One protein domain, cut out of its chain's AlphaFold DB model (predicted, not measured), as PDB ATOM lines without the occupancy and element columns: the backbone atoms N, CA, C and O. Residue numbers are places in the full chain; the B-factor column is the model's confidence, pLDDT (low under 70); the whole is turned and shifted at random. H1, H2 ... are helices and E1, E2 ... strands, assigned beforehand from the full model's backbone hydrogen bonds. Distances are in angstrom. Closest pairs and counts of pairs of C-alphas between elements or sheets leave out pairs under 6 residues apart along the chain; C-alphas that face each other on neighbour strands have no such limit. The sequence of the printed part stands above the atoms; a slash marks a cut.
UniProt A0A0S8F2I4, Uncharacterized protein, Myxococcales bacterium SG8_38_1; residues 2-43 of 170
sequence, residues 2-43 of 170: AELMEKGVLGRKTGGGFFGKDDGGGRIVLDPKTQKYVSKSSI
ATOM      1  N   ALA A   2     190.530 107.785 189.853       89.19
ATOM      2  CA  ALA A   2     189.711 106.799 189.128       89.19
ATOM      3  C   ALA A   2     188.661 106.096 190.017       89.19
ATOM      4  O   ALA A   2     187.473 106.197 189.741       89.19
ATOM      5  N   GLU A   3     189.073 105.539 191.162       88.38
ATOM      6  CA  GLU A   3     188.156 104.883 192.114       88.38
ATOM      7  C   GLU A   3     187.022 105.794 192.621       88.38
ATOM      8  O   GLU A   3     185.906 105.345 192.862       88.38
ATOM      9  N   LEU A   4     187.292 107.091 192.810       89.12
ATOM     10  CA  LEU A   4     186.272 108.043 193.263       89.12
ATOM     11  C   LEU A   4     185.271 108.350 192.145       89.12
ATOM     12  O   LEU A   4     184.080 108.497 192.413       89.12
ATOM     13  N   MET A   5     185.742 108.413 190.899       89.06
ATOM     14  CA  MET A   5     184.880 108.602 189.733       89.06
ATOM     15  C   MET A   5     183.966 107.395 189.516       89.06
ATOM     16  O   MET A   5     182.774 107.582 189.287       89.06
ATOM     17  N   GLU A   6     184.487 106.175 189.667       90.00
ATOM     18  CA  GLU A   6     183.690 104.938 189.623       90.00
ATOM     19  C   GLU A   6     182.599 104.917 190.703       90.00
ATOM     20  O   GLU A   6     181.492 104.443 190.467       90.00
ATOM     21  N   LYS A   7     182.876 105.512 191.870       86.88
ATOM     22  CA  LYS A   7     181.919 105.677 192.976       86.88
ATOM     23  C   LYS A   7     180.959 106.864 192.802       86.88
ATOM     24  O   LYS A   7     180.238 107.202 193.737       86.88
ATOM     25  N   GLY A   8     180.947 107.521 191.641       87.12
ATOM     26  CA  GLY A   8     180.023 108.619 191.341       87.12
ATOM     27  C   GLY A   8     180.393 109.970 191.967       87.12
ATOM     28  O   GLY A   8     179.590 110.904 191.919       87.12
ATOM     29  N   VAL A   9     181.606 110.126 192.509       91.00
ATOM     30  CA  VAL A   9     182.120 111.406 193.027       91.00
ATOM     31  C   VAL A   9     182.570 112.283 191.850       91.00
ATOM     32  O   VAL A   9     183.761 112.448 191.584       91.00
ATOM     33  N   LEU A  10     181.601 112.820 191.104       91.00
ATOM     34  CA  LEU A  10     181.817 113.506 189.818       91.00
ATOM     35  C   LEU A  10     181.633 115.031 189.899       91.00
ATOM     36  O   LEU A  10     181.898 115.751 188.936       91.00
ATOM     37  N   GLY A  11     181.224 115.548 191.059       90.50
ATOM     38  CA  GLY A  11     181.126 116.979 191.323       90.50
ATOM     39  C   GLY A  11     179.696 117.489 191.456       90.50
ATOM     40  O   GLY A  11     178.719 116.752 191.528       90.50
ATOM     41  N   ARG A  12     179.558 118.817 191.501       87.38
ATOM     42  CA  ARG A  12     178.278 119.473 191.814       87.38
ATOM     43  C   ARG A  12     177.158 119.138 190.823       87.38
ATOM     44  O   ARG A  12     176.003 119.076 191.228       87.38
ATOM     45  N   LYS A  13     177.482 118.934 189.542       88.31
ATOM     46  CA  LYS A  13     176.485 118.645 188.495       88.31
ATOM     47  C   LYS A  13     175.824 117.271 188.657       88.31
ATOM     48  O   LYS A  13     174.727 117.088 188.155       88.31
ATOM     49  N   THR A  14     176.460 116.346 189.372       86.50
ATOM     50  CA  THR A  14     175.934 114.999 189.645       86.50
ATOM     51  C   THR A  14     175.422 114.856 191.080       86.50
ATOM     52  O   THR A  14     175.219 113.745 191.552       86.50
ATOM     53  N   GLY A  15     175.242 115.971 191.798       79.62
ATOM     54  CA  GLY A  15     174.749 115.983 193.177       79.62
ATOM     55  C   GLY A  15     175.828 115.858 194.259       79.62
ATOM     56  O   GLY A  15     175.538 116.157 195.415       79.62
ATOM     57  N   GLY A  16     177.078 115.521 193.919       81.75
ATOM     58  CA  GLY A  16     178.144 115.370 194.915       81.75
ATOM     59  C   GLY A  16     179.545 115.181 194.326       81.75
ATOM     60  O   GLY A  16     179.751 114.451 193.360       81.75
ATOM     61  N   GLY A  17     180.525 115.859 194.925       91.81
ATOM     62  CA  GLY A  17     181.957 115.678 194.663       91.81
ATOM     63  C   GLY A  17     182.719 115.598 195.981       91.81
ATOM     64  O   GLY A  17     182.208 115.082 196.960       91.81
ATOM     65  N   PHE A  18     183.897 116.215 196.085       93.56
ATOM     66  CA  PHE A  18     184.572 116.341 197.390       93.56
ATOM     67  C   PHE A  18     183.718 117.033 198.468       93.56
ATOM     68  O   PHE A  18     183.946 116.841 199.658       93.56
ATOM     69  N   PHE A  19     182.720 117.814 198.049       92.81
ATOM     70  CA  PHE A  19     181.723 118.442 198.906       92.81
ATOM     71  C   PHE A  19     180.317 118.087 198.417       92.81
ATOM     72  O   PHE A  19     180.098 117.910 197.214       92.81
ATOM     73  N   GLY A  20     179.363 118.055 199.343       90.88
ATOM     74  CA  GLY A  20     177.966 117.759 199.045       90.88
ATOM     75  C   GLY A  20     177.009 118.254 200.124       90.88
ATOM     76  O   GLY A  20     177.393 119.000 201.036       90.88
ATOM     77  N   LYS A  21     175.753 117.824 200.004       90.56
ATOM     78  CA  LYS A  21     174.742 117.943 201.054       90.56
ATOM     79  C   LYS A  21     174.217 116.557 201.409       90.56
ATOM     80  O   LYS A  21     174.100 115.729 200.511       90.56
ATOM     81  N   ASP A  22     173.939 116.323 202.684       89.50
ATOM     82  CA  ASP A  22     173.163 115.156 203.111       89.50
ATOM     83  C   ASP A  22     171.660 115.351 202.826       89.50
ATOM     84  O   ASP A  22     171.229 116.430 202.400       89.50
ATOM     85  N   ASP A  23     170.866 114.309 203.080       87.62
ATOM     86  CA  ASP A  23     169.411 114.306 202.862       87.62
ATOM     87  C   ASP A  23     168.674 115.363 203.705       87.62
ATOM     88  O   ASP A  23     167.602 115.832 203.327       87.62
ATOM     89  N   GLY A  24     169.263 115.785 204.830       89.38
ATOM     90  CA  GLY A  24     168.761 116.858 205.691       89.38
ATOM     91  C   GLY A  24     169.216 118.260 205.267       89.38
ATOM     92  O   GLY A  24     168.891 119.244 205.932       89.38
ATOM     93  N   GLY A  25     169.982 118.381 204.179       87.88
ATOM     94  CA  GLY A  25     170.546 119.641 203.692       87.88
ATOM     95  C   GLY A  25     171.818 120.098 204.418       87.88
ATOM     96  O   GLY A  25     172.341 121.177 204.104       87.88
ATOM     97  N   GLY A  26     172.339 119.298 205.351       91.88
ATOM     98  CA  GLY A  26     173.595 119.518 206.059       91.88
ATOM     99  C   GLY A  26     174.801 119.432 205.125       91.88
ATOM    100  O   GLY A  26     174.796 118.719 204.125       91.88
ATOM    101  N   ARG A  27     175.854 120.212 205.401       93.00
ATOM    102  CA  ARG A  27     177.064 120.234 204.561       93.00
ATOM    103  C   ARG A  27     177.962 119.053 204.908       93.00
ATOM    104  O   ARG A  27     178.455 118.983 206.032       93.00
ATOM    105  N   ILE A  28     178.271 118.229 203.916       93.69
ATOM    106  CA  ILE A  28     179.177 117.084 204.051       93.69
ATOM    107  C   ILE A  28     180.427 117.251 203.182       93.69
ATOM    108  O   ILE A  28     180.417 117.955 202.167       93.69
ATOM    109  N   VAL A  29     181.512 116.607 203.595       94.44
ATOM    110  CA  VAL A  29     182.802 116.588 202.897       94.44
ATOM    111  C   VAL A  29     183.327 115.159 202.834       94.44
ATOM    112  O   VAL A  29     183.156 114.395 203.781       94.44
ATOM    113  N   LEU A  30     183.935 114.793 201.710       93.31
ATOM    114  CA  LEU A  30     184.585 113.501 201.544       93.31
ATOM    115  C   LEU A  30     185.917 113.503 202.300       93.31
ATOM    116  O   LEU A  30     186.797 114.306 201.989       93.31
ATOM    117  N   ASP A  31     186.087 112.592 203.253       91.38
ATOM    118  CA  ASP A  31     187.391 112.326 203.859       91.38
ATOM    119  C   ASP A  31     188.242 111.496 202.879       91.38
ATOM    120  O   ASP A  31     187.881 110.354 202.578       91.38
ATOM    121  N   PRO A  32     189.381 112.014 202.382       86.94
ATOM    122  CA  PRO A  32     190.218 111.289 201.428       86.94
ATOM    123  C   PRO A  32     190.801 109.981 201.975       86.94
ATOM    124  O   PRO A  32     191.118 109.094 201.187       86.94
ATOM    125  N   LYS A  33     190.960 109.849 203.301       87.81
ATOM    126  CA  LYS A  33     191.540 108.651 203.928       87.81
ATOM    127  C   LYS A  33     190.538 107.512 203.996       87.81
ATOM    128  O   LYS A  33     190.874 106.376 203.681       87.81
ATOM    129  N   THR A  34     189.316 107.812 204.427       90.31
ATOM    130  CA  THR A  34     188.263 106.801 204.594       90.31
ATOM    131  C   THR A  34     187.380 106.654 203.359       90.31
ATOM    132  O   THR A  34     186.635 105.682 203.258       90.31
ATOM    133  N   GLN A  35     187.455 107.608 202.423       88.62
ATOM    134  CA  GLN A  35     186.564 107.748 201.270       88.62
ATOM    135  C   GLN A  35     185.074 107.780 201.661       88.62
ATOM    136  O   GLN A  35     184.209 107.379 200.882       88.62
ATOM    137  N   LYS A  36     184.763 108.253 202.876       90.88
ATOM    138  CA  LYS A  36     183.397 108.417 203.384       90.88
ATOM    139  C   LYS A  36     183.076 109.891 203.568       90.88
ATOM    140  O   LYS A  36     183.952 110.696 203.880       90.88
ATOM    141  N   TYR A  37     181.807 110.239 203.385       92.81
ATOM    142  CA  TYR A  37     181.334 111.575 203.711       92.81
ATOM    143  C   TYR A  37     181.167 111.731 205.219       92.81
ATOM    144  O   TYR A  37     180.608 110.863 205.889       92.81
ATOM    145  N   VAL A  38     181.631 112.863 205.732       94.62
ATOM    146  CA  VAL A  38     181.464 113.284 207.124       94.62
ATOM    147  C   VAL A  38     180.881 114.691 207.166       94.62
ATOM    148  O   VAL A  38     180.957 115.434 206.182       94.62
ATOM    149  N   SER A  39     180.304 115.078 208.304       94.56
ATOM    150  CA  SER A  39     179.840 116.453 208.491       94.56
ATOM    151  C   SER A  39     181.003 117.430 208.326       94.56
ATOM    152  O   SER A  39     182.062 117.267 208.927       94.56
ATOM    153  N   LYS A  40     180.805 118.515 207.572       92.00
ATOM    154  CA  LYS A  40     181.817 119.574 207.462       92.00
ATOM    155  C   LYS A  40     182.171 120.161 208.835       92.00
ATOM    156  O   LYS A  40     183.313 120.558 209.040       92.00
ATOM    157  N   SER A  41     181.212 120.218 209.764       90.38
ATOM    158  CA  SER A  41     181.438 120.764 211.107       90.38
ATOM    159  C   SER A  41     182.336 119.891 211.984       90.38
ATOM    160  O   SER A  41     182.888 120.406 212.950       90.38
ATOM    161  N   SER A  42     182.521 118.605 211.659       89.88
ATOM    162  CA  SER A  42     183.434 117.733 212.408       89.88
ATOM    163  C   SER A  42     184.898 117.903 211.998       89.88
ATOM    164  O   SER A  42     185.776 117.313 212.623       89.88
ATOM    165  N   ILE A  43     185.184 118.682 210.947       87.81
ATOM    166  CA  ILE A  43     186.549 118.964 210.503       87.81
ATOM    167  C   ILE A  43     187.051 120.230 211.192       87.81
ATOM    168  O   ILE A  43     186.604 121.340 210.897       87.81
TER     169      ILE A  43
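What this domain is: This is residues 2 to 43 of the 170 residues of an uncharacterized protein of Myxococcales bacterium SG8_38_1 (UniProt A0A0S8F2I4). A small sheet of three strands, E1, E2 and E3, made of two hairpins in a row, lies toward one end of a flat outline, and the short helix H1 lies off at the other end. Between them winds a long loop, residues 7 to 18, and H1 has no contact with the sheet. The printed part has 42 residues, with one named helix and three named strands in the order H1, E1, E2, E3; the sheet's order is E1, E2, E3, all antiparallel. The class is mixed, helices and strands, though under half of the residues are in named elements. The whole is compact, with a radius of gyration of the C-alphas of 10.0 A, and it spans 27 by 23 by 12 A.

How they stand to each other: The printed part begins with H1, residues 2 to 6, in which every O i to N i+4 pair is within hydrogen-bond range. A long link of 12 residues joins it to E1, residues 19 to 21. E1 forms a hairpin with E2, residues 27 to 31. The two are antiparallel at 139 degrees between their directions; the C-alphas of Phe 19 and Val 29 face each other at 4.5 A. N 20 and O 28 are within hydrogen-bond range at 3.0 A, and N 28 and O 20 at 3.1 A. E2 forms a second hairpin with E3, residues 36 to 39, antiparallel at 141 degrees. The C-alphas of Leu 30 and Tyr 37 face each other at 4.4 A. N 29 and O 38 are 2.9 A apart, within hydrogen-bond range, as are N 31 and O 36, also at 2.9 A. E1, E2 and E3 form a meander, each strand the antiparallel neighbour of the one before. E1 and E3 are edge strands and E2 is an inner strand. H1 is not on the sheet, with 0 pairs of C-alphas within 10 A, and it is apart from E2 and from E3.

Where its parts are: H1 begins at C-alpha 2, at (189.711, 106.799, 189.128), and measures 6.3 A from first to last C-alpha. E1 measures 7.3 A. E2, the longest strand by residues, runs 13.0 A from C-alpha 27 at (177.064, 120.234, 204.561). E3 runs 10.2 A and ends at C-alpha 39, at (179.840, 116.453, 208.491).

The domain as a whole: The two C-alphas farthest apart are those of Ala 2 and Gly 24, 28.5 A. The printed part has no cut. The link from H1 to E1 is long, and those from E1 to E2 and from E2 to E3 are tight. The mean pLDDT of the printed part is 89.9, and no printed residue is under 70.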